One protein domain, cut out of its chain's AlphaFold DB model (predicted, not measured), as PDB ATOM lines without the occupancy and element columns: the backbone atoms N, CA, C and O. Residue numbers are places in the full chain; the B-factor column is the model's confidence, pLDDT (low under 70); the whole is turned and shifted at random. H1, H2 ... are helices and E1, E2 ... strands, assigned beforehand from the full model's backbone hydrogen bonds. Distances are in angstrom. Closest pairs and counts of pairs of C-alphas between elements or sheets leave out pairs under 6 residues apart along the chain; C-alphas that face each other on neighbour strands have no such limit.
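What this domain is: This is residues 6 to 175 and 218 to 237 of the 240 residues of the protein "Brix domain-containing protein" of Chroomonas mesostigmatica CCMP1168 (UniProt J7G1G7). One twisted sheet of nine strands curls round the helix H5, with H1 on the opposite face and the small helices H2 and H3 near E1 and E2. E4 and E9 bend sharply, by 73 degrees at residue 89 and 65 degrees at residue 231. The printed part has 190 residues with five named helices and nine named strands, in the order E1 H1 H2 H3 E2 E3 E4 H4 E5 H5 E6 E7 E8 E9. The sheet is branched at E7, with parallel and antiparallel pairs, and the class is mixed, helices and strands. The whole is compact, with a radius of gyration of the C-alphas of 16.7 A and spans of 50 by 38 by 37 A.

How they stand to each other: E1, residues 6 to 10, is an edge strand parallel to E2, residues 58 to 67, with N 9 and O 62 at 2.8 A. H1, residues 17 to 30, H2, residues 40 to 48, and H3, residues 50 to 56, lie between them in a strand-helix-strand unit, two parallel neighbour strands with helices between. H2 only grazes the sheet with its residues 43 to 47. H3 is over E2 at a height over the sheet of 7.0 A. E2, E3, residues 70 to 77, and E4, residues 81 to 92, form a meander, each strand the antiparallel neighbour of the one before, with N 63 and O 74 at 2.8 A and N 75 and O 84 at 2.9 A. H4, residues 94 to 97, only grazes the sheet. E5, residues 112 to 116, H5, residues 123 to 135, and E6, residues 151 to 158, form a second such unit, its crossover left-handed, with N 114 and O 153 at 2.8 A. H1 and H5 are on opposite faces of the sheet. E6 and E7, residues 163 to 172, form a hairpin, with N 154 and O 167 at 2.8 A. E8, residues 218 to 221, and E9, residues 225 to 236, lie on the other side of E7 from E6, with N 170 and O 220 at 2.8 A and N 166 and O 226 at 2.8 A. E9 is also antiparallel to E4, with N 87 and O 229 at 2.8 A. The closest C-alphas of H5 and E9 are those of Asn 124 and Val 233, 6.2 A apart. In H1, H2, H3 and H5 every O i to N i+4 pair is within hydrogen-bond range; H4 is too short for one.

Where its parts are: E1 begins at C-alpha 6, (149.742, 161.252, 166.382), and E9 ends at C-alpha 236, (150.741, 143.827, 173.983). From first to last C-alpha, H1 measures 20.0 A, H5 18.2 A, E4 30.4 A, E9 29.3 A and E7 28.5 A.

The domain as a whole: The C-alphas farthest apart are those of Phe 41 and Ile 175, 51.5 A. Residues 176 to 217 are not printed, and C-alphas 175 and 218 are 12.1 A apart across the cut. The links H4 to E5 and H5 to E6 are long. The mean pLDDT of the printed part is 77.2, and 58 residues are under 70, among them residues 32 to 49 and 137 to 149.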
ATOM      1  N   PHE A   6     148.514 161.532 165.661       58.12
ATOM      2  CA  PHE A   6     149.742 161.252 166.382       58.12
ATOM      3  C   PHE A   6     149.815 162.214 167.548       58.12
ATOM      4  O   PHE A   6     149.596 163.410 167.358       58.12
ATOM      5  N   ILE A   7     150.146 161.699 168.727       58.69
ATOM      6  CA  ILE A   7     150.555 162.546 169.840       58.69
ATOM      7  C   ILE A   7     151.977 162.170 170.206       58.69
ATOM      8  O   ILE A   7     152.264 161.044 170.616       58.69
ATOM      9  N   LEU A   8     152.861 163.149 170.051       56.41
ATOM     10  CA  LEU A   8     154.176 163.128 170.659       56.41
ATOM     11  C   LEU A   8     154.047 163.690 172.079       56.41
ATOM     12  O   LEU A   8     153.677 164.853 172.242       56.41
ATOM     13  N   ILE A   9     154.328 162.868 173.089       61.50
ATOM     14  CA  ILE A   9     154.296 163.251 174.501       61.50
ATOM     15  C   ILE A   9     155.726 163.269 175.033       61.50
ATOM     16  O   ILE A   9     156.380 162.229 175.127       61.50
ATOM     17  N   SER A  10     156.213 164.431 175.447       58.28
ATOM     18  CA  SER A  10     157.441 164.538 176.241       58.28
ATOM     19  C   SER A  10     157.162 164.202 177.711       58.28
ATOM     20  O   SER A  10     156.155 164.610 178.286       58.28
ATOM     21  N   ASP A  11     158.004 163.388 178.349       55.69
ATOM     22  CA  ASP A  11     158.047 163.269 179.815       55.69
ATOM     23  C   ASP A  11     158.780 164.484 180.361       55.69
ATOM     24  O   ASP A  11     159.973 164.618 180.131       55.69
ATOM     25  N   PHE A  12     158.007 165.386 180.973       50.97
ATOM     26  CA  PHE A  12     158.369 166.574 181.753       50.97
ATOM     27  C   PHE A  12     159.822 167.063 181.738       50.97
ATOM     28  O   PHE A  12     160.734 166.360 182.159       50.97
ATOM     29  N   LEU A  13     159.962 168.366 181.454       51.75
ATOM     30  CA  LEU A  13     161.187 169.152 181.609       51.75
ATOM     31  C   LEU A  13     162.349 168.476 180.884       51.75
ATOM     32  O   LEU A  13     163.285 168.001 181.519       51.75
ATOM     33  N   ILE A  14     162.267 168.424 179.547       59.69
ATOM     34  CA  ILE A  14     163.439 168.124 178.721       59.69
ATOM     35  C   ILE A  14     164.551 169.051 179.220       59.69
ATOM     36  O   ILE A  14     164.489 170.266 179.013       59.69
ATOM     37  N   ARG A  15     165.513 168.501 179.967       65.50
ATOM     38  CA  ARG A  15     166.441 169.327 180.756       65.50
ATOM     39  C   ARG A  15     167.425 170.012 179.832       65.50
ATOM     40  O   ARG A  15     167.842 171.144 180.062       65.50
ATOM     41  N   SER A  16     167.791 169.313 178.765       77.88
ATOM     42  CA  SER A  16     168.696 169.832 177.761       77.88
ATOM     43  C   SER A  16     167.933 170.588 176.672       77.88
ATOM     44  O   SER A  16     167.156 170.029 175.895       77.88
ATOM     45  N   LYS A  17     168.249 171.879 176.525       82.62
ATOM     46  CA  LYS A  17     167.764 172.727 175.421       82.62
ATOM     47  C   LYS A  17     167.952 172.061 174.047       82.62
ATOM     48  O   LYS A  17     167.132 172.232 173.151       82.62
ATOM     49  N   LYS A  18     169.017 171.265 173.892       84.81
ATOM     50  CA  LYS A  18     169.331 170.536 172.659       84.81
ATOM     51  C   LYS A  18     168.307 169.439 172.333       84.81
ATOM     52  O   LYS A  18     167.900 169.336 171.180       84.81
ATOM     53  N   LEU A  19     167.861 168.654 173.318       83.62
ATOM     54  CA  LEU A  19     166.817 167.643 173.107       83.62
ATOM     55  C   LEU A  19     165.454 168.285 172.838       83.62
ATOM     56  O   LEU A  19     164.686 167.764 172.038       83.62
ATOM     57  N   TYR A  20     165.175 169.437 173.448       83.56
ATOM     58  CA  TYR A  20     163.948 170.182 173.176       83.56
ATOM     59  C   TYR A  20     163.902 170.654 171.717       83.56
ATOM     60  O   TYR A  20     162.907 170.470 171.018       83.56
ATOM     61  N   LEU A  21     165.018 171.197 171.219       87.06
ATOM     62  CA  LEU A  21     165.154 171.569 169.810       87.06
ATOM     63  C   LEU A  21     165.012 170.357 168.884       87.06
ATOM     64  O   LEU A  21     164.296 170.440 167.890       87.06
ATOM     65  N   LEU A  22     165.640 169.229 169.229       87.88
ATOM     66  CA  LEU A  22     165.521 167.982 168.473       87.88
ATOM     67  C   LEU A  22     164.066 167.521 168.372       87.88
ATOM     68  O   LEU A  22     163.617 167.134 167.298       87.88
ATOM     69  N   PHE A  23     163.341 167.565 169.487       84.38
ATOM     70  CA  PHE A  23     161.935 167.196 169.566       84.38
ATOM     71  C   PHE A  23     161.082 168.089 168.661       84.38
ATOM     72  O   PHE A  23     160.347 167.577 167.823       84.38
ATOM     73  N   ASN A  24     161.261 169.411 168.738       83.56
ATOM     74  CA  ASN A  24     160.552 170.358 167.876       83.56
ATOM     75  C   ASN A  24     160.853 170.134 166.389       83.56
ATOM     76  O   ASN A  24     159.945 170.169 165.556       83.56
ATOM     77  N   GLU A  25     162.119 169.886 166.042       86.69
ATOM     78  CA  GLU A  25     162.501 169.542 164.675       86.69
ATOM     79  C   GLU A  25     161.831 168.235 164.241       86.69
ATOM     80  O   GLU A  25     161.192 168.195 163.192       86.69
ATOM     81  N   PHE A  26     161.894 167.189 165.063       86.12
ATOM     82  CA  PHE A  26     161.259 165.907 164.776       86.12
ATOM     83  C   PHE A  26     159.748 166.056 164.535       86.12
ATOM     84  O   PHE A  26     159.256 165.596 163.504       86.12
ATOM     85  N   CYS A  27     159.022 166.775 165.400       81.00
ATOM     86  CA  CYS A  27     157.602 167.098 165.204       81.00
ATOM     87  C   CYS A  27     157.345 167.770 163.857       81.00
ATOM     88  O   CYS A  27     156.430 167.386 163.125       81.00
ATOM     89  N   PHE A  28     158.162 168.776 163.537       82.81
ATOM     90  CA  PHE A  28     158.032 169.571 162.324       82.81
ATOM     91  C   PHE A  28     158.230 168.726 161.059       82.81
ATOM     92  O   PHE A  28     157.456 168.858 160.113       82.81
ATOM     93  N   PHE A  29     159.219 167.829 161.043       81.19
ATOM     94  CA  PHE A  29     159.482 166.953 159.896       81.19
ATOM     95  C   PHE A  29     158.473 165.810 159.756       81.19
ATOM     96  O   PHE A  29     158.126 165.427 158.640       81.19
ATOM     97  N   MET A  30     157.996 165.274 160.878       77.50
ATOM     98  CA  MET A  30     157.021 164.180 160.915       77.50
ATOM     99  C   MET A  30     155.586 164.662 160.683       77.50
ATOM    100  O   MET A  30     154.697 163.848 160.432       77.50
ATOM    101  N   ARG A  31     155.352 165.979 160.778       73.81
ATOM    102  CA  ARG A  31     154.022 166.603 160.758       73.81
ATOM    103  C   ARG A  31     153.089 165.975 161.798       73.81
ATOM    104  O   ARG A  31     151.935 165.654 161.516       73.81
ATOM    105  N   MET A  32     153.627 165.765 162.993       69.19
ATOM    106  CA  MET A  32     152.868 165.251 164.126       69.19
ATOM    107  C   MET A  32     152.263 166.411 164.902       69.19
ATOM    108  O   MET A  32     152.945 167.400 165.181       69.19
ATOM    109  N   ASN A  33     150.995 166.265 165.286       60.97
ATOM    110  CA  ASN A  33     150.465 167.079 166.365       60.97
ATOM    111  C   ASN A  33     151.226 166.676 167.631       60.97
ATOM    112  O   ASN A  33     151.442 165.497 167.917       60.97
ATOM    113  N   TRP A  34     151.722 167.663 168.353       62.56
ATOM    114  CA  TRP A  34     152.545 167.438 169.525       62.56
ATOM    115  C   TRP A  34     151.937 168.204 170.678       62.56
ATOM    116  O   TRP A  34     151.426 169.310 170.500       62.56
ATOM    117  N   ILE A  35     151.968 167.589 171.851       60.03
ATOM    118  CA  ILE A  35     151.520 168.230 173.076       60.03
ATOM    119  C   ILE A  35     152.744 168.274 173.978       60.03
ATOM    120  O   ILE A  35     153.171 167.257 174.523       60.03
ATOM    121  N   LEU A  36     153.356 169.458 174.048       51.34
ATOM    122  CA  LEU A  36     154.611 169.684 174.764       51.34
ATOM    123  C   LEU A  36     154.455 169.498 176.275       51.34
ATOM    124  O   LEU A  36     155.342 168.969 176.944       51.34
ATOM    125  N   GLU A  37     153.307 169.925 176.797       51.31
ATOM    126  CA  GLU A  37     153.033 170.013 178.225       51.31
ATOM    127  C   GLU A  37     151.653 169.431 178.505       51.31
ATOM    128  O   GLU A  37     150.635 170.117 178.513       51.31
ATOM    129  N   ILE A  38     151.618 168.118 178.711       57.81
ATOM    130  CA  ILE A  38     150.458 167.471 179.314       57.81
ATOM    131  C   ILE A  38     150.708 167.464 180.824       57.81
ATOM    132  O   ILE A  38     151.762 166.969 181.228       57.81
ATOM    133  N   PRO A  39     149.787 167.957 181.674       58.31
ATOM    134  CA  PRO A  39     149.893 167.813 183.124       58.31
ATOM    135  C   PRO A  39     150.234 166.369 183.515       58.31
ATOM    136  O   PRO A  39     149.688 165.428 182.937       58.31
ATOM    137  N   LYS A  40     151.122 166.163 184.503       58.84
ATOM    138  CA  LYS A  40     151.618 164.817 184.893       58.84
ATOM    139  C   LYS A  40     150.486 163.812 185.113       58.84
ATOM    140  O   LYS A  40     150.637 162.639 184.786       58.84
ATOM    141  N   PHE A  41     149.372 164.293 185.663       58.78
ATOM    142  CA  PHE A  41     148.157 163.525 185.896       58.78
ATOM    143  C   PHE A  41     147.533 163.035 184.583       58.78
ATOM    144  O   PHE A  41     147.474 161.832 184.356       58.78
ATOM    145  N   ILE A  42     147.221 163.950 183.663       62.69
ATOM    146  CA  ILE A  42     146.635 163.637 182.352       62.69
ATOM    147  C   ILE A  42     147.571 162.742 181.531       62.69
ATOM    148  O   ILE A  42     147.122 161.852 180.822       62.69
ATOM    149  N   LYS A  43     148.893 162.910 181.654       61.56
ATOM    150  CA  LYS A  43     149.855 162.042 180.970       61.56
ATOM    151  C   LYS A  43     149.786 160.599 181.473       61.56
ATOM    152  O   LYS A  43     149.774 159.673 180.662       61.56
ATOM    153  N   LYS A  44     149.766 160.412 182.797       64.19
ATOM    154  CA  LYS A  44     149.579 159.088 183.397       64.19
ATOM    155  C   LYS A  44     148.236 158.508 182.979       64.19
ATOM    156  O   LYS A  44     148.199 157.353 182.592       64.19
ATOM    157  N   GLU A  45     147.172 159.302 182.964       64.31
ATOM    158  CA  GLU A  45     145.858 158.844 182.514       64.31
ATOM    159  C   GLU A  45     145.835 158.453 181.032       64.31
ATOM    160  O   GLU A  45     145.319 157.397 180.702       64.31
ATOM    161  N   ILE A  46     146.456 159.215 180.133       64.06
ATOM    162  CA  ILE A  46     146.573 158.863 178.706       64.06
ATOM    163  C   ILE A  46     147.314 157.531 178.526       64.06
ATOM    164  O   ILE A  46     146.891 156.681 177.743       64.06
ATOM    165  N   LEU A  47     148.407 157.330 179.270       66.00
ATOM    166  CA  LEU A  47     149.184 156.086 179.249       66.00
ATOM    167  C   LEU A  47     148.436 154.907 179.892       66.00
ATOM    168  O   LEU A  47     148.565 153.779 179.416       66.00
ATOM    169  N   ASN A  48     147.662 155.166 180.948       67.88
ATOM    170  CA  ASN A  48     146.955 154.155 181.735       67.88
ATOM    171  C   ASN A  48     145.573 153.808 181.161       67.88
ATOM    172  O   ASN A  48     145.084 152.704 181.384       67.88
ATOM    173  N   PHE A  49     144.957 154.707 180.388       69.88
ATOM    174  CA  PHE A  49     143.630 154.549 179.793       69.88
ATOM    175  C   PHE A  49     143.694 154.594 178.258       69.88
ATOM    176  O   PHE A  49     143.164 155.509 177.617       69.88
ATOM    177  N   PRO A  50     144.280 153.565 177.620       72.94
ATOM    178  CA  PRO A  50     144.394 153.492 176.162       72.94
ATOM    179  C   PRO A  50     143.027 153.549 175.452       72.94
ATOM    180  O   PRO A  50     142.920 154.019 174.320       72.94
ATOM    181  N   LEU A  51     141.953 153.123 176.126       77.12
ATOM    182  CA  LEU A  51     140.583 153.203 175.614       77.12
ATOM    183  C   LEU A  51     140.089 154.648 175.434       77.12
ATOM    184  O   LEU A  51     139.340 154.914 174.494       77.12
ATOM    185  N   ILE A  52     140.520 155.583 176.287       74.50
ATOM    186  CA  ILE A  52     140.166 157.006 176.167       74.50
ATOM    187  C   ILE A  52     140.855 157.607 174.940       74.50
ATOM    188  O   ILE A  52     140.213 158.273 174.133       74.50
ATOM    189  N   CYS A  53     142.133 157.287 174.738       74.00
ATOM    190  CA  CYS A  53     142.892 157.725 173.567       74.00
ATOM    191  C   CYS A  53     142.232 157.287 172.251       74.00
ATOM    192  O   CYS A  53     142.108 158.089 171.326       74.00
ATOM    193  N   LYS A  54     141.709 156.052 172.199       75.38
ATOM    194  CA  LYS A  54     140.927 155.572 171.051       75.38
ATOM    195  C   LYS A  54     139.645 156.380 170.834       75.38
ATOM    196  O   LYS A  54     139.331 156.695 169.691       75.38
ATOM    197  N   LYS A  55     138.908 156.736 171.896       76.88
ATOM    198  CA  LYS A  55     137.700 157.582 171.782       76.88
ATOM    199  C   LYS A  55     138.015 158.972 171.213       76.88
ATOM    200  O   LYS A  55     137.190 159.527 170.500       76.88
ATOM    201  N   ILE A  56     139.210 159.495 171.490       73.81
ATOM    202  CA  ILE A  56     139.711 160.775 170.960       73.81
ATOM    203  C   ILE A  56     140.238 160.632 169.511       73.81
ATOM    204  O   ILE A  56     140.446 161.629 168.826       73.81
ATOM    205  N   GLY A  57     140.417 159.404 169.007       74.25
ATOM    206  CA  GLY A  57     140.919 159.129 167.654       74.25
ATOM    207  C   GLY A  57     142.447 159.068 167.546       74.25
ATOM    208  O   GLY A  57     142.995 159.266 166.463       74.25
ATOM    209  N   ILE A  58     143.142 158.827 168.661       77.81
ATOM    210  CA  ILE A  58     144.600 158.672 168.707       77.81
ATOM    211  C   ILE A  58     144.949 157.193 168.531       77.81
ATOM    212  O   ILE A  58     144.668 156.375 169.409       77.81
ATOM    213  N   ASP A  59     145.615 156.868 167.424       79.62
ATOM    214  CA  ASP A  59     146.010 155.490 167.096       79.62
ATOM    215  C   ASP A  59     147.458 155.180 167.488       79.62
ATOM    216  O   ASP A  59     147.801 154.040 167.804       79.62
ATOM    217  N   TYR A  60     148.324 156.197 167.474       84.06
ATOM    218  CA  TYR A  60     149.749 156.051 167.747       84.06
ATOM    219  C   TYR A  60     150.227 157.135 168.697       84.06
ATOM    220  O   TYR A  60     150.036 158.331 168.461       84.06
ATOM    221  N   VAL A  61     150.927 156.708 169.742       81.12
ATOM    222  CA  VAL A  61     151.559 157.603 170.705       81.12
ATOM    223  C   VAL A  61     153.057 157.389 170.673       81.12
ATOM    224  O   VAL A  61     153.555 156.265 170.749       81.12
ATOM    225  N   TRP A  62     153.766 158.502 170.562       84.69
ATOM    226  CA  TRP A  62     155.212 158.549 170.626       84.69
ATOM    227  C   TRP A  62     155.600 159.229 171.933       84.69
ATOM    228  O   TRP A  62     155.219 160.371 172.175       84.69
ATOM    229  N   VAL A  63     156.355 158.550 172.791       81.88
ATOM    230  CA  VAL A  63     156.781 159.101 174.081       81.88
ATOM    231  C   VAL A  63     158.283 159.306 174.083       81.88
ATOM    232  O   VAL A  63     159.041 158.339 174.024       81.88
ATOM    233  N   PHE A  64     158.708 160.563 174.194       82.94
ATOM    234  CA  PHE A  64     160.095 160.901 174.493       82.94
ATOM    235  C   PHE A  64     160.263 160.992 176.005       82.94
ATOM    236  O   PHE A  64     159.565 161.761 176.665       82.94
ATOM    237  N   SER A  65     161.189 160.216 176.557       79.62
ATOM    238  CA  SER A  65     161.522 160.261 177.982       79.62
ATOM    239  C   SER A  65     163.024 160.416 178.177       79.62
ATOM    240  O   SER A  65     163.826 159.791 177.488       79.62
ATOM    241  N   GLU A  66     163.417 161.270 179.114       80.94
ATOM    242  CA  GLU A  66     164.811 161.477 179.500       80.94
ATOM    243  C   GLU A  66     165.006 160.895 180.906       80.94
ATOM    244  O   GLU A  66     164.341 161.299 181.858       80.94
ATOM    245  N   LYS A  67     165.901 159.911 181.051       80.19
ATOM    246  CA  LYS A  67     166.309 159.373 182.356       80.19
ATOM    247  C   LYS A  67     167.802 159.590 182.542       80.19
ATOM    248  O   LYS A  67     168.606 158.939 181.877       80.19
ATOM    249  N   LYS A  68     168.164 160.439 183.507       78.25
ATOM    250  CA  LYS A  68     169.552 160.783 183.865       78.25
ATOM    251  C   LYS A  68     170.375 161.200 182.633       78.25
ATOM    252  O   LYS A  68     170.317 162.357 182.247       78.25
ATOM    253  N   SER A  69     171.118 160.268 182.038       79.44
ATOM    254  CA  SER A  69     172.025 160.470 180.902       79.44
ATOM    255  C   SER A  69     171.517 159.896 179.576       79.44
ATOM    256  O   SER A  69     172.195 160.012 178.557       79.44
ATOM    257  N   TYR A  70     170.348 159.250 179.564       84.06
ATOM    258  CA  TYR A  70     169.819 158.575 178.385       84.06
ATOM    259  C   TYR A  70     168.443 159.105 178.005       84.06
ATOM    260  O   TYR A  70     167.580 159.316 178.856       84.06
ATOM    261  N   CYS A  71     168.227 159.250 176.702       88.19
ATOM    262  CA  CYS A  71     166.922 159.540 176.133       88.19
ATOM    263  C   CYS A  71     166.348 158.263 175.509       88.19
ATOM    264  O   CYS A  71     167.050 157.515 174.824       88.19
ATOM    265  N   PHE A  72     165.072 158.010 175.768       89.00
ATOM    266  CA  PHE A  72     164.320 156.886 175.241       89.00
ATOM    267  C   PHE A  72     163.153 157.404 174.417       89.00
ATOM    268  O   PHE A  72     162.520 158.404 174.763       89.00
ATOM    269  N   LEU A  73     162.862 156.677 173.349       88.81
ATOM    270  CA  LEU A  73     161.725 156.911 172.486       88.81
ATOM    271  C   LEU A  73     160.870 155.652 172.472       88.81
ATOM    272  O   LEU A  73     161.348 154.577 172.125       88.81
ATOM    273  N   CYS A  74     159.613 155.785 172.863       88.62
ATOM    274  CA  CYS A  74     158.647 154.701 172.847       88.62
ATOM    275  C   CYS A  74     157.614 154.972 171.754       88.62
ATOM    276  O   CYS A  74     157.016 156.046 171.738       88.62
ATOM    277  N   LEU A  75     157.407 154.012 170.860       89.31
ATOM    278  CA  LEU A  75     156.336 154.019 169.871       89.31
ATOM    279  C   LEU A  75     155.298 152.979 170.282       89.31
ATOM    280  O   LEU A  75     155.594 151.789 170.292       89.31
ATOM    281  N   SER A  76     154.087 153.422 170.609       87.31
ATOM    282  CA  SER A  76     152.990 152.540 171.004       87.31
ATOM    283  C   SER A  76     151.805 152.704 170.065       87.31
ATOM    284  O   SER A  76     151.343 153.822 169.830       87.31
ATOM    285  N   LYS A  77     151.268 151.579 169.589       86.44
ATOM    286  CA  LYS A  77     149.945 151.524 168.952       86.44
ATOM    287  C   LYS A  77     148.870 151.391 170.031       86.44
ATOM    288  O   LYS A  77     149.007 150.586 170.950       86.44
ATOM    289  N   ILE A  78     147.824 152.200 169.940       82.56
ATOM    290  CA  ILE A  78     146.731 152.290 170.911       82.56
ATOM    291  C   ILE A  78     145.425 151.832 170.246       82.56
ATOM    292  O   ILE A  78     145.223 152.072 169.059       82.56
ATOM    293  N   PRO A  79     144.504 151.180 170.982       75.44
ATOM    294  CA  PRO A  79     144.606 150.768 172.383       75.44
ATOM    295  C   PRO A  79     145.279 149.407 172.569       75.44
ATOM    296  O   PRO A  79     145.820 149.134 173.636       75.44
ATOM    297  N   LYS A  80     145.237 148.566 171.533       79.44
ATOM    298  CA  LYS A  80     145.896 147.263 171.469       79.44
ATOM    299  C   LYS A  80     146.910 147.312 170.337       79.44
ATOM    300  O   LYS A  80     146.583 147.755 169.235       79.44
ATOM    301  N   GLY A  81     148.121 146.854 170.607       83.75
ATOM    302  CA  GLY A  81     149.172 146.790 169.610       83.75
ATOM    303  C   GLY A  81     150.567 146.823 170.218       83.75
ATOM    304  O   GLY A  81     150.725 146.914 171.437       83.75
ATOM    305  N   PRO A  82     151.588 146.717 169.366       90.56
ATOM    306  CA  PRO A  82     152.964 146.630 169.813       90.56
ATOM    307  C   PRO A  82     153.439 147.941 170.443       90.56
ATOM    308  O   PRO A  82     153.052 149.044 170.036       90.56
ATOM    309  N   LEU A  83     154.319 147.784 171.424       89.50
ATOM    310  CA  LEU A  83     155.115 148.836 172.025       89.50
ATOM    311  C   LEU A  83     156.571 148.590 171.648       89.50
ATOM    312  O   LEU A  83     157.135 147.542 171.948       89.50
ATOM    313  N   ILE A  84     157.178 149.570 170.992       92.44
ATOM    314  CA  ILE A  84     158.561 149.500 170.539       92.44
ATOM    315  C   ILE A  84     159.368 150.525 171.317       92.44
ATOM    316  O   ILE A  84     159.090 151.725 171.259       92.44
ATOM    317  N   LEU A  85     160.375 150.045 172.043       92.00
ATOM    318  CA  LEU A  85     161.231 150.876 172.872       92.00
ATOM    319  C   LEU A  85     162.607 151.052 172.230       92.00
ATOM    320  O   LEU A  85     163.365 150.103 172.016       92.00
ATOM    321  N   PHE A  86     162.958 152.309 172.003       93.44
ATOM    322  CA  PHE A  86     164.239 152.734 171.475       93.44
ATOM    323  C   PHE A  86     165.026 153.518 172.520       93.44
ATOM    324  O   PHE A  86     164.482 154.335 173.263       93.44
ATOM    325  N   LYS A  87     166.343 153.334 172.520       94.06
ATOM    326  CA  LYS A  87     167.298 154.214 173.194       94.06
ATOM    327  C   LYS A  87     167.952 155.120 172.161       94.06
ATOM    328  O   LYS A  87     168.565 154.625 171.220       94.06
ATOM    329  N   LEU A  88     167.871 156.431 172.340       93.00
ATOM    330  CA  LEU A  88     168.601 157.381 171.508       93.00
ATOM    331  C   LEU A  88     170.100 157.282 171.833       93.00
ATOM    332  O   LEU A  88     170.499 157.451 172.985       93.00
ATOM    333  N   LEU A  89     170.924 156.975 170.830       93.50
ATOM    334  CA  LEU A  89     172.378 156.880 170.974       93.50
ATOM    335  C   LEU A  89     173.057 158.198 170.618       93.50
ATOM    336  O   LEU A  89     173.828 158.740 171.404       93.50
ATOM    337  N   LYS A  90     172.786 158.691 169.412       92.94
ATOM    338  CA  LYS A  90     173.338 159.938 168.882       92.94
ATOM    339  C   LYS A  90     172.270 160.658 168.089       92.94
ATOM    340  O   LYS A  90     171.443 160.022 167.429       92.94
ATOM    341  N   PHE A  91     172.341 161.977 168.117       92.69
ATOM    342  CA  PHE A  91     171.522 162.817 167.270       92.69
ATOM    343  C   PHE A  91     172.314 164.023 166.784       92.69
ATOM    344  O   PHE A  91     173.252 164.470 167.449       92.69
ATOM    345  N   SER A  92     171.900 164.554 165.644       91.69
ATOM    346  CA  SER A  92     172.392 165.821 165.115       91.69
ATOM    347  C   SER A  92     171.202 166.691 164.761       91.69
ATOM    348  O   SER A  92     170.233 166.201 164.180       91.69
ATOM    349  N   LEU A  93     171.266 167.965 165.132       90.69
ATOM    350  CA  LEU A  93     170.220 168.929 164.790       90.69
ATOM    351  C   LEU A  93     170.313 169.298 163.311       90.69
ATOM    352  O   LEU A  93     171.382 169.215 162.703       90.69
ATOM    353  N   LYS A  94     169.216 169.788 162.736       87.19
ATOM    354  CA  LYS A  94     169.184 170.301 161.361       87.19
ATOM    355  C   LYS A  94     170.324 171.283 161.077       87.19
ATOM    356  O   LYS A  94     170.975 171.190 160.040       87.19
ATOM    357  N   ASN A  95     170.584 172.199 162.008       85.31
ATOM    358  CA  ASN A  95     171.622 173.222 161.856       85.31
ATOM    359  C   ASN A  95     173.046 172.643 161.779       85.31
ATOM    360  O   ASN A  95     173.938 173.316 161.278       85.31
ATOM    361  N   GLU A  96     173.262 171.419 162.266       85.44
ATOM    362  CA  GLU A  96     174.565 170.741 162.249       85.44
ATOM    363  C   GLU A  96     174.786 169.930 160.959       85.44
ATOM    364  O   GLU A  96     175.913 169.552 160.655       85.44
ATOM    365  N   ILE A  97     173.720 169.638 160.205       80.19
ATOM    366  CA  ILE A  97     173.760 168.762 159.022       80.19
ATOM    367  C   ILE A  97     173.682 169.565 157.730       80.19
ATOM    368  O   ILE A  97     174.368 169.257 156.754       80.19
ATOM    369  N   VAL A  98     172.801 170.566 157.688       69.62
ATOM    370  CA  VAL A  98     172.496 171.259 156.442       69.62
ATOM    371  C   VAL A  98     173.622 172.242 156.120       69.62
ATOM    372  O   VAL A  98     173.691 173.341 156.662       69.62
ATOM    373  N   ILE A  99     174.486 171.849 155.183       59.47
ATOM    374  CA  ILE A  99     175.553 172.697 154.623       59.47
ATOM    375  C   ILE A  99     174.944 173.884 153.847       59.47
ATOM    376  O   ILE A  99     175.522 174.968 153.767       59.47
ATOM    377  N   SER A 100     173.745 173.704 153.284       55.38
ATOM    378  CA  SER A 100     173.046 174.719 152.499       55.38
ATOM    379  C   SER A 100     172.192 175.648 153.390       55.38
ATOM    380  O   SER A 100     171.257 175.240 154.071       55.38
ATOM    381  N   LYS A 101     172.414 176.969 153.342       55.69
ATOM    382  CA  LYS A 101     171.562 177.960 154.053       55.69
ATOM    383  C   LYS A 101     170.115 178.043 153.515       55.69
ATOM    384  O   LYS A 101     169.373 178.969 153.855       55.69
ATOM    385  N   LYS A 102     169.683 177.112 152.653       63.22
ATOM    386  CA  LYS A 102     168.339 177.106 152.070       63.22
ATOM    387  C   LYS A 102     167.316 176.795 153.160       63.22
ATOM    388  O   LYS A 102     167.174 175.673 153.640       63.22
ATOM    389  N   LYS A 103     166.545 177.814 153.542       60.50
ATOM    390  CA  LYS A 103     165.410 177.651 154.456       60.50
ATOM    391  C   LYS A 103     164.311 176.855 153.755       60.50
ATOM    392  O   LYS A 103     163.499 177.403 153.012       60.50
ATOM    393  N   TYR A 104     164.250 175.558 154.022       65.25
ATOM    394  CA  TYR A 104     163.115 174.731 153.631       65.25
ATOM    395  C   TYR A 104     161.920 175.053 154.527       65.25
ATOM    396  O   TYR A 104     161.822 174.560 155.647       65.25
ATOM    397  N   LYS A 105     161.055 175.952 154.040       58.50
ATOM    398  CA  LYS A 105     159.952 176.535 154.821       58.50
ATOM    399  C   LYS A 105     158.734 175.616 154.972       58.50
ATOM    400  O   LYS A 105     157.995 175.765 155.934       58.50
ATOM    401  N   ASN A 106     158.529 174.655 154.066       59.34
ATOM    402  CA  ASN A 106     157.265 173.912 153.994       59.34
ATOM    403  C   ASN A 106     157.478 172.389 154.051       59.34
ATOM    404  O   ASN A 106     157.869 171.788 153.049       59.34
ATOM    405  N   PHE A 107     157.148 171.789 155.201       66.88
ATOM    406  CA  PHE A 107     156.947 170.345 155.415       66.88
ATOM    407  C   PHE A 107     155.465 170.065 155.710       66.88
ATOM    408  O   PHE A 107     155.093 169.502 156.730       66.88
ATOM    409  N   LYS A 108     154.581 170.544 154.826       66.00
ATOM    410  CA  LYS A 108     153.122 170.444 155.020       66.00
ATOM    411  C   LYS A 108     152.561 169.049 154.718       66.00
ATOM    412  O   LYS A 108     151.419 168.755 155.063       66.00
ATOM    413  N   GLU A 109     153.347 168.207 154.064       74.00
ATOM    414  CA  GLU A 109     152.943 166.887 153.590       74.00
ATOM    415  C   GLU A 109     153.546 165.799 154.473       74.00
ATOM    416  O   GLU A 109     154.694 165.926 154.903       74.00
ATOM    417  N   ILE A 110     152.781 164.725 154.695       74.69
ATOM    418  CA  ILE A 110     153.297 163.508 155.330       74.69
ATOM    419  C   ILE A 110     154.461 162.998 154.469       74.69
ATOM    420  O   ILE A 110     154.290 162.879 153.247       74.69
ATOM    421  N   PRO A 111     155.633 162.744 155.066       80.56
ATOM    422  CA  PRO A 111     156.788 162.255 154.336       80.56
ATOM    423  C   PRO A 111     156.600 160.815 153.860       80.56
ATOM    424  O   PRO A 111     155.914 160.010 154.487       80.56
ATOM    425  N   ILE A 112     157.260 160.485 152.754       82.12
ATOM    426  CA  ILE A 112     157.305 159.128 152.209       82.12
ATOM    427  C   ILE A 112     158.261 158.291 153.059       82.12
ATOM    428  O   ILE A 112     159.399 158.697 153.292       82.12
ATOM    429  N   LEU A 113     157.815 157.111 153.483       85.31
ATOM    430  CA  LEU A 113     158.628 156.160 154.232       85.31
ATOM    431  C   LEU A 113     159.500 155.315 153.293       85.31
ATOM    432  O   LEU A 113     158.985 154.621 152.415       85.31
ATOM    433  N   LEU A 114     160.810 155.320 153.526       87.38
ATOM    434  CA  LEU A 114     161.771 154.377 152.966       87.38
ATOM    435  C   LEU A 114     162.345 153.524 154.095       87.38
ATOM    436  O   LEU A 114     162.862 154.050 155.079       87.38
ATOM    437  N   LEU A 115     162.258 152.209 153.932       88.75
ATOM    438  CA  LEU A 115     162.786 151.225 154.869       88.75
ATOM    439  C   LEU A 115     163.922 150.468 154.185       88.75
ATOM    440  O   LEU A 115     163.728 149.928 153.096       88.75
ATOM    441  N   ASN A 116     165.091 150.434 154.815       89.31
ATOM    442  CA  ASN A 116     166.253 149.694 154.346       89.31
ATOM    443  C   ASN A 116     166.678 148.649 155.375       89.31
ATOM    444  O   ASN A 116     166.641 148.905 156.578       89.31
ATOM    445  N   ASN A 117     167.100 147.483 154.884       88.81
ATOM    446  CA  ASN A 117     167.592 146.370 155.700       88.81
ATOM    447  C   ASN A 117     166.597 145.817 156.743       88.81
ATOM    448  O   ASN A 117     167.003 145.127 157.676       88.81
ATOM    449  N   PHE A 118     165.295 146.063 156.569       85.19
ATOM    450  CA  PHE A 118     164.247 145.353 157.304       85.19
ATOM    451  C   PHE A 118     163.983 144.013 156.616       85.19
ATOM    452  O   PHE A 118     163.775 143.973 155.401       85.19
ATOM    453  N   SER A 119     164.037 142.913 157.369       78.62
ATOM    454  CA  SER A 119     163.742 141.579 156.851       78.62
ATOM    455  C   SER A 119     162.398 141.076 157.359       78.62
ATOM    456  O   SER A 119     162.028 141.268 158.513       78.62
ATOM    457  N   SER A 120     161.694 140.334 156.508       75.88
ATOM    458  CA  SER A 120     160.441 139.666 156.862       75.88
ATOM    459  C   SER A 120     160.656 138.332 157.590       75.88
ATOM    460  O   SER A 120     159.811 137.449 157.497       75.88
ATOM    461  N   ILE A 121     161.823 138.135 158.214       79.19
ATOM    462  CA  ILE A 121     162.236 136.844 158.793       79.19
ATOM    463  C   ILE A 121     162.168 136.891 160.318       79.19
ATOM    464  O   ILE A 121     161.738 135.928 160.941       79.19
ATOM    465  N   LEU A 122     162.611 137.993 160.927       84.81
ATOM    466  CA  LEU A 122     162.549 138.155 162.376       84.81
ATOM    467  C   LEU A 122     161.251 138.856 162.764       84.81
ATOM    468  O   LEU A 122     160.982 139.956 162.285       84.81
ATOM    469  N   GLU A 123     160.499 138.260 163.686       85.44
ATOM    470  CA  GLU A 123     159.220 138.784 164.187       85.44
ATOM    471  C   GLU A 123     159.336 140.248 164.631       85.44
ATOM    472  O   GLU A 123     158.603 141.108 164.150       85.44
ATOM    473  N   ASN A 124     160.358 140.571 165.429       87.94
ATOM    474  CA  ASN A 124     160.625 141.942 165.870       87.94
ATOM    475  C   ASN A 124     160.811 142.933 164.708       87.94
ATOM    476  O   ASN A 124     160.339 144.064 164.788       87.94
ATOM    477  N   GLU A 125     161.484 142.531 163.628       88.25
ATOM    478  CA  GLU A 125     161.684 143.395 162.457       88.25
ATOM    479  C   GLU A 125     160.378 143.590 161.680       88.25
ATOM    480  O   GLU A 125     160.081 144.716 161.281       88.25
ATOM    481  N   ILE A 126     159.565 142.536 161.544       89.81
ATOM    482  CA  ILE A 126     158.235 142.598 160.919       89.81
ATOM    483  C   ILE A 126     157.330 143.555 161.697       89.81
ATOM    484  O   ILE A 126     156.656 144.397 161.101       89.81
ATOM    485  N   ILE A 127     157.321 143.466 163.028       90.56
ATOM    486  CA  ILE A 127     156.515 144.339 163.889       90.56
ATOM    487  C   ILE A 127     156.952 145.799 163.723       90.56
ATOM    488  O   ILE A 127     156.117 146.691 163.566       90.56
ATOM    489  N   ILE A 128     158.257 146.073 163.693       90.25
ATOM    490  CA  ILE A 128     158.766 147.437 163.487       90.25
ATOM    491  C   ILE A 128     158.419 147.945 162.082       90.25
ATOM    492  O   ILE A 128     157.944 149.066 161.920       90.25
ATOM    493  N   GLU A 129     158.612 147.129 161.052       89.44
ATOM    494  CA  GLU A 129     158.299 147.506 159.675       89.44
ATOM    495  C   GLU A 129     156.800 147.785 159.487       89.44
ATOM    496  O   GLU A 129     156.424 148.787 158.874       89.44
ATOM    497  N   THR A 130     155.935 146.923 160.020       88.50
ATOM    498  CA  THR A 130     154.475 147.075 159.929       88.50
ATOM    499  C   THR A 130     153.989 148.297 160.699       88.50
ATOM    500  O   THR A 130     153.237 149.097 160.147       88.50
ATOM    501  N   THR A 131     154.476 148.515 161.921       88.44
ATOM    502  CA  THR A 131     154.127 149.706 162.712       88.44
ATOM    503  C   THR A 131     154.586 151.000 162.054       88.44
ATOM    504  O   THR A 131     153.802 151.944 161.979       88.44
ATOM    505  N   LEU A 132     155.811 151.064 161.519       87.56
ATOM    506  CA  LEU A 132     156.282 152.245 160.791       87.56
ATOM    507  C   LEU A 132     155.441 152.490 159.530       87.56
ATOM    508  O   LEU A 132     155.040 153.626 159.275       87.56
ATOM    509  N   LYS A 133     155.114 151.445 158.759       85.88
ATOM    510  CA  LYS A 133     154.236 151.569 157.580       85.88
ATOM    511  C   LYS A 133     152.843 152.080 157.934       85.88
ATOM    512  O   LYS A 133     152.293 152.884 157.177       85.88
ATOM    513  N   ASP A 134     152.289 151.635 159.057       83.69
ATOM    514  CA  ASP A 134     150.992 152.104 159.532       83.69
ATOM    515  C   ASP A 134     151.059 153.575 159.984       83.69
ATOM    516  O   ASP A 134     150.169 154.360 159.654       83.69
ATOM    517  N   VAL A 135     152.125 153.969 160.696       80.00
ATOM    518  CA  VAL A 135     152.338 155.356 161.148       80.00
ATOM    519  C   VAL A 135     152.432 156.311 159.961       80.00
ATOM    520  O   VAL A 135     151.772 157.344 159.939       80.00
ATOM    521  N   PHE A 136     153.219 155.982 158.942       75.31
ATOM    522  CA  PHE A 136     153.422 156.887 157.809       75.31
ATOM    523  C   PHE A 136     152.386 156.729 156.696       75.31
ATOM    524  O   PHE A 136     152.582 157.286 155.619       75.31
ATOM    525  N   PHE A 137     151.286 156.010 156.963       66.06
ATOM    526  CA  PHE A 137     150.239 155.688 155.997       66.06
ATOM    527  C   PHE A 137     150.822 155.263 154.651       66.06
ATOM    528  O   PHE A 137     150.849 156.029 153.684       66.06
ATOM    529  N   PHE A 138     151.238 154.006 154.541       53.59
ATOM    530  CA  PHE A 138     151.483 153.440 153.221       53.59
ATOM    531  C   PHE A 138     150.139 153.287 152.466       53.59
ATOM    532  O   PHE A 138     149.515 152.225 152.479       53.59
ATOM    533  N   GLU A 139     149.643 154.366 151.839       49.53
ATOM    534  CA  GLU A 139     148.437 154.374 150.998       49.53
ATOM    535  C   GLU A 139     148.646 153.432 149.798       49.53
ATOM    536  O   GLU A 139     149.098 153.825 148.726       49.53
ATOM    537  N   ARG A 140     148.256 152.159 149.943       45.44
ATOM    538  CA  ARG A 140     148.300 151.159 148.857       45.44
ATOM    539  C   ARG A 140     147.351 151.456 147.683       45.44
ATOM    540  O   ARG A 140     147.328 150.683 146.732       45.44
ATOM    541  N   ARG A 141     146.515 152.504 147.736       39.16
ATOM    542  CA  ARG A 141     145.339 152.629 146.842       39.16
ATOM    543  C   ARG A 141     145.159 153.952 146.109       39.16
ATOM    544  O   ARG A 141     144.214 154.076 145.337       39.16
ATOM    545  N   LYS A 142     146.056 154.921 146.261       41.03
ATOM    546  CA  LYS A 142     146.042 156.111 145.404       41.03
ATOM    547  C   LYS A 142     147.372 156.181 144.692       41.03
ATOM    548  O   LYS A 142     148.411 155.947 145.296       41.03
ATOM    549  N   LYS A 143     147.339 156.484 143.393       48.50
ATOM    550  CA  LYS A 143     148.518 156.969 142.674       48.50
ATOM    551  C   LYS A 143     148.981 158.197 143.451       48.50
ATOM    552  O   LYS A 143     148.415 159.270 143.257       48.50
ATOM    553  N   LEU A 144     149.911 158.005 144.389       50.69
ATOM    554  CA  LEU A 144     150.519 159.084 145.146       50.69
ATOM    555  C   LEU A 144     150.923 160.117 144.110       50.69
ATOM    556  O   LEU A 144     151.561 159.797 143.102       50.69
ATOM    557  N   ILE A 145     150.463 161.346 144.301       49.16
ATOM    558  CA  ILE A 145     150.875 162.454 143.460       49.16
ATOM    559  C   ILE A 145     152.323 162.731 143.881       49.16
ATOM    560  O   ILE A 145     152.594 163.658 144.636       49.16
ATOM    561  N   PHE A 146     153.259 161.898 143.406       53.94
ATOM    562  CA  PHE A 146     154.711 162.004 143.609       53.94
ATOM    563  C   PHE A 146     155.248 163.380 143.190       53.94
ATOM    564  O   PHE A 146     156.347 163.769 143.559       53.94
ATOM    565  N   GLN A 147     154.464 164.137 142.416       54.09
ATOM    566  CA  GLN A 147     154.762 165.518 142.050       54.09
ATOM    567  C   GLN A 147     154.667 166.493 143.236       54.09
ATOM    568  O   GLN A 147     155.336 167.526 143.213       54.09
ATOM    569  N   LYS A 148     153.835 166.196 144.243       59.34
ATOM    570  CA  LYS A 148     153.576 167.082 145.386       59.34
ATOM    571  C   LYS A 148     154.482 166.736 146.573       59.34
ATOM    572  O   LYS A 148     155.271 167.587 146.973       59.34
ATOM    573  N   GLN A 149     154.481 165.468 146.994       68.00
ATOM    574  CA  GLN A 149     155.298 164.964 148.106       68.00
ATOM    575  C   GLN A 149     156.789 164.963 147.796       68.00
ATOM    576  O   GLN A 149     157.248 164.113 147.048       68.00
ATOM    577  N   LYS A 150     157.549 165.875 148.415       77.25
ATOM    578  CA  LYS A 150     159.020 165.968 148.259       77.25
ATOM    579  C   LYS A 150     159.815 165.464 149.461       77.25
ATOM    580  O   LYS A 150     161.039 165.371 149.387       77.25
ATOM    581  N   ASN A 151     159.135 165.186 150.568       81.94
ATOM    582  CA  ASN A 151     159.766 164.848 151.838       81.94
ATOM    583  C   ASN A 151     159.831 163.333 151.991       81.94
ATOM    584  O   ASN A 151     158.852 162.636 151.729       81.94
ATOM    585  N   VAL A 152     160.978 162.841 152.435       84.81
ATOM    586  CA  VAL A 152     161.264 161.421 152.588       84.81
ATOM    587  C   VAL A 152     161.858 161.200 153.969       84.81
ATOM    588  O   VAL A 152     162.759 161.926 154.385       84.81
ATOM    589  N   ILE A 153     161.369 160.181 154.663       87.88
ATOM    590  CA  ILE A 153     162.016 159.643 155.852       87.88
ATOM    591  C   ILE A 153     162.626 158.310 155.484       87.88
ATOM    592  O   ILE A 153     161.964 157.440 154.928       87.88
ATOM    593  N   PHE A 154     163.892 158.164 155.825       90.50
ATOM    594  CA  PHE A 154     164.664 156.965 155.599       90.50
ATOM    595  C   PHE A 154     165.007 156.325 156.938       90.50
ATOM    596  O   PHE A 154     165.633 156.970 157.779       90.50
ATOM    597  N   PHE A 155     164.603 155.070 157.116       91.88
ATOM    598  CA  PHE A 155     165.027 154.225 158.225       91.88
ATOM    599  C   PHE A 155     165.947 153.128 157.702       91.88
ATOM    600  O   PHE A 155     165.552 152.357 156.829       91.88
ATOM    601  N   ASP A 156     167.145 153.037 158.266       93.69
ATOM    602  CA  ASP A 156     168.116 151.985 157.972       93.69
ATOM    603  C   ASP A 156     168.338 151.113 159.201       93.69
ATOM    604  O   ASP A 156     168.724 151.620 160.257       93.69
ATOM    605  N   PHE A 157     168.075 149.813 159.081       93.81
ATOM    606  CA  PHE A 157     168.221 148.865 160.180       93.81
ATOM    607  C   PHE A 157     169.549 148.104 160.101       93.81
ATOM    608  O   PHE A 157     169.751 147.222 159.269       93.81
ATOM    609  N   LEU A 158     170.459 148.386 161.030       93.44
ATOM    610  CA  LEU A 158     171.694 147.633 161.203       93.44
ATOM    611  C   LEU A 158     171.471 146.446 162.153       93.44
ATOM    612  O   LEU A 158     171.620 146.561 163.377       93.44
ATOM    613  N   ARG A 159     171.171 145.282 161.569       90.00
ATOM    614  CA  ARG A 159     170.826 144.041 162.287       90.00
ATOM    615  C   ARG A 159     171.871 143.581 163.302       90.00
ATOM    616  O   ARG A 159     171.506 143.190 164.406       90.00
ATOM    617  N   SER A 160     173.162 143.686 162.980       90.06
ATOM    618  CA  SER A 160     174.252 143.232 163.861       90.06
ATOM    619  C   SER A 160     174.275 143.942 165.217       90.06
ATOM    620  O   SER A 160     174.619 143.337 166.227       90.06
ATOM    621  N   LYS A 161     173.881 145.220 165.256       92.50
ATOM    622  CA  LYS A 161     173.896 146.042 166.478       92.50
ATOM    623  C   LYS A 161     172.498 146.373 167.006       92.50
ATOM    624  O   LYS A 161     172.396 147.005 168.058       92.50
ATOM    625  N   LYS A 162     171.442 145.971 166.286       93.12
ATOM    626  CA  LYS A 162     170.052 146.407 166.503       93.12
ATOM    627  C   LYS A 162     169.939 147.939 166.544       93.12
ATOM    628  O   LYS A 162     169.283 148.502 167.419       93.12
ATOM    629  N   ILE A 163     170.648 148.614 165.637       95.25
ATOM    630  CA  ILE A 163     170.654 150.079 165.532       95.25
ATOM    631  C   ILE A 163     169.799 150.489 164.339       95.25
ATOM    632  O   ILE A 163     169.912 149.895 163.275       95.25
ATOM    633  N   ILE A 164     168.966 151.505 164.517       94.69
ATOM    634  CA  ILE A 164     168.181 152.140 163.466       94.69
ATOM    635  C   ILE A 164     168.710 153.545 163.255       94.69
ATOM    636  O   ILE A 164     168.745 154.342 164.194       94.69
ATOM    637  N   GLU A 165     169.072 153.870 162.025       94.81
ATOM    638  CA  GLU A 165     169.359 155.243 161.634       94.81
ATOM    639  C   GLU A 165     168.141 155.841 160.943       94.81
ATOM    640  O   GLU A 165     167.641 155.297 159.964       94.81
ATOM    641  N   CYS A 166     167.664 156.967 161.459       93.25
ATOM    642  CA  CYS A 166     166.578 157.738 160.884       93.25
ATOM    643  C   CYS A 166     167.138 159.042 160.314       93.25
ATOM    644  O   CYS A 166     167.830 159.800 161.006       93.25
ATOM    645  N   ARG A 167     166.860 159.273 159.029       92.00
ATOM    646  CA  ARG A 167     167.342 160.422 158.261       92.00
ATOM    647  C   ARG A 167     166.201 161.045 157.473       92.00
ATOM    648  O   ARG A 167     165.351 160.343 156.924       92.00
ATOM    649  N   PHE A 168     166.204 162.370 157.389       88.44
ATOM    650  CA  PHE A 168     165.174 163.129 156.686       88.44
ATOM    651  C   PHE A 168     165.752 163.732 155.420       88.44
ATOM    652  O   PHE A 168     166.607 164.621 155.468       88.44
ATOM    653  N   TYR A 169     165.225 163.289 154.290       86.94
ATOM    654  CA  TYR A 169     165.622 163.756 152.979       86.94
ATOM    655  C   TYR A 169     164.527 164.592 152.340       86.94
ATOM    656  O   TYR A 169     163.327 164.427 152.578       86.94
ATOM    657  N   LYS A 170     164.962 165.475 151.458       83.56
ATOM    658  CA  LYS A 170     164.106 166.133 150.498       83.56
ATOM    659  C   LYS A 170     164.667 165.875 149.119       83.56
ATOM    660  O   LYS A 170     165.864 166.049 148.902       83.56
ATOM    661  N   PHE A 171     163.814 165.427 148.208       78.94
ATOM    662  CA  PHE A 171     164.247 165.237 146.836       78.94
ATOM    663  C   PHE A 171     163.916 166.451 145.977       78.94
ATOM    664  O   PHE A 171     162.856 167.080 146.089       78.94
ATOM    665  N   TRP A 172     164.839 166.747 145.075       67.12
ATOM    666  CA  TRP A 172     164.682 167.715 144.000       67.12
ATOM    667  C   TRP A 172     165.063 167.021 142.700       67.12
ATOM    668  O   TRP A 172     165.993 166.217 142.647       67.12
ATOM    669  N   GLY A 173     164.322 167.319 141.643       57.62
ATOM    670  CA  GLY A 173     164.571 166.746 140.333       57.62
ATOM    671  C   GLY A 173     163.612 167.316 139.304       57.62
ATOM    672  O   GLY A 173     162.470 167.666 139.613       57.62
ATOM    673  N   THR A 174     164.096 167.438 138.077       47.12
ATOM    674  CA  THR A 174     163.315 167.870 136.923       47.12
ATOM    675  C   THR A 174     162.465 166.706 136.424       47.12
ATOM    676  O   THR A 174     162.995 165.679 136.021       47.12
ATOM    677  N   ILE A 175     161.144 166.895 136.493       43.03
ATOM    678  CA  ILE A 175     160.065 166.152 135.822       43.03
ATOM    679  C   ILE A 175     160.261 164.623 135.770       43.03
ATOM    680  O   ILE A 175     160.865 164.073 134.854       43.03
ATOM    681  N   ILE A 218     167.813 163.534 143.005       75.12
ATOM    682  CA  ILE A 218     168.821 164.042 143.934       75.12
ATOM    683  C   ILE A 218     168.164 164.160 145.304       75.12
ATOM    684  O   ILE A 218     167.168 164.869 145.456       75.12
ATOM    685  N   LEU A 219     168.721 163.457 146.289       79.88
ATOM    686  CA  LEU A 219     168.317 163.528 147.690       79.88
ATOM    687  C   LEU A 219     169.271 164.460 148.433       79.88
ATOM    688  O   LEU A 219     170.480 164.245 148.433       79.88
ATOM    689  N   GLU A 220     168.724 165.476 149.087       84.44
ATOM    690  CA  GLU A 220     169.461 166.321 150.024       84.44
ATOM    691  C   GLU A 220     168.921 166.088 151.424       84.44
ATOM    692  O   GLU A 220     167.714 165.952 151.632       84.44
ATOM    693  N   GLU A 221     169.819 166.016 152.394       86.88
ATOM    694  CA  GLU A 221     169.436 165.830 153.782       86.88
ATOM    695  C   GLU A 221     169.042 167.161 154.413       86.88
ATOM    696  O   GLU A 221     169.765 168.149 154.297       86.88
ATOM    697  N   VAL A 222     167.871 167.199 155.049       86.69
ATOM    698  CA  VAL A 222     167.258 168.459 155.492       86.69
ATOM    699  C   VAL A 222     166.902 168.478 156.976       86.69
ATOM    700  O   VAL A 222     166.756 169.563 157.539       86.69
ATOM    701  N   GLY A 223     166.728 167.319 157.609       86.00
ATOM    702  CA  GLY A 223     166.271 167.231 158.997       86.00
ATOM    703  C   GLY A 223     167.289 166.630 159.954       86.00
ATOM    704  O   GLY A 223     168.416 166.349 159.551       86.00
ATOM    705  N   PRO A 224     166.901 166.464 161.228       90.44
ATOM    706  CA  PRO A 224     167.785 165.925 162.246       90.44
ATOM    707  C   PRO A 224     168.154 164.470 161.947       90.44
ATOM    708  O   PRO A 224     167.323 163.684 161.503       90.44
ATOM    709  N   ARG A 225     169.392 164.079 162.245       92.88
ATOM    710  CA  ARG A 225     169.810 162.671 162.207       92.88
ATOM    711  C   ARG A 225     169.559 162.059 163.562       92.88
ATOM    712  O   ARG A 225     169.946 162.637 164.576       92.88
ATOM    713  N   LEU A 226     168.957 160.881 163.578       94.31
ATOM    714  CA  LEU A 226     168.660 160.152 164.802       94.31
ATOM    715  C   LEU A 226     169.204 158.738 164.674       94.31
ATOM    716  O   LEU A 226     168.910 158.037 163.712       94.31
ATOM    717  N   THR A 227     169.984 158.308 165.657       95.50
ATOM    718  CA  THR A 227     170.432 156.918 165.757       95.50
ATOM    719  C   THR A 227     169.843 156.307 167.013       95.50
ATOM    720  O   THR A 227     170.067 156.775 168.133       95.50
ATOM    721  N   PHE A 228     169.055 155.265 166.817       94.50
ATOM    722  CA  PHE A 228     168.330 154.565 167.857       94.50
ATOM    723  C   PHE A 228     168.922 153.179 168.044       94.50
ATOM    724  O   PHE A 228     169.217 152.497 167.074       94.50
ATOM    725  N   LYS A 229     169.057 152.719 169.282       95.38
ATOM    726  CA  LYS A 229     169.243 151.304 169.593       95.38
ATOM    727  C   LYS A 229     167.888 150.724 169.962       95.38
ATOM    728  O   LYS A 229     167.246 151.231 170.879       95.38
ATOM    729  N   LEU A 230     167.468 149.674 169.272       94.00
ATOM    730  CA  LEU A 230     166.295 148.906 169.664       94.00
ATOM    731  C   LEU A 230     166.598 148.184 170.982       94.00
ATOM    732  O   LEU A 230     167.597 147.465 171.079       94.00
ATOM    733  N   LEU A 231     165.760 148.411 171.990       92.56
ATOM    734  CA  LEU A 231     165.841 147.709 173.266       92.56
ATOM    735  C   LEU A 231     164.906 146.509 173.248       92.56
ATOM    736  O   LEU A 231     165.365 145.371 173.273       92.56
ATOM    737  N   GLU A 232     163.609 146.785 173.151       91.00
ATOM    738  CA  GLU A 232     162.554 145.794 173.315       91.00
ATOM    739  C   GLU A 232     161.401 146.081 172.356       91.00
ATOM    740  O   GLU A 232     161.086 147.236 172.048       91.00
ATOM    741  N   VAL A 233     160.781 145.001 171.895       90.81
ATOM    742  CA  VAL A 233     159.507 145.006 171.184       90.81
ATOM    743  C   VAL A 233     158.566 144.179 172.041       90.81
ATOM    744  O   VAL A 233     158.797 142.991 172.242       90.81
ATOM    745  N   LEU A 234     157.549 144.824 172.599       87.88
ATOM    746  CA  LEU A 234     156.524 144.169 173.394       87.88
ATOM    747  C   LEU A 234     155.256 144.097 172.562       87.88
ATOM    748  O   LEU A 234     154.609 145.114 172.299       87.88
ATOM    749  N   GLU A 235     154.871 142.896 172.164       80.19
ATOM    750  CA  GLU A 235     153.536 142.663 171.642       80.19
ATOM    751  C   GLU A 235     152.564 142.705 172.820       80.19
ATOM    752  O   GLU A 235     152.501 141.778 173.626       80.19
ATOM    753  N   ARG A 236     151.814 143.803 172.983       65.94
ATOM    754  CA  ARG A 236     150.741 143.827 173.983       65.94
ATOM    755  C   ARG A 236     149.576 142.978 173.480       65.94
ATOM    756  O   ARG A 236     148.607 143.501 172.929       65.94
ATOM    757  N   TYR A 237     149.668 141.674 173.699       47.91
ATOM    758  CA  TYR A 237     148.513 140.799 173.778       47.91
ATOM    759  C   TYR A 237     147.992 140.856 175.209       47.91
ATOM    760  O   TYR A 237     148.542 140.225 176.102       47.91
TER     761      TYR A 237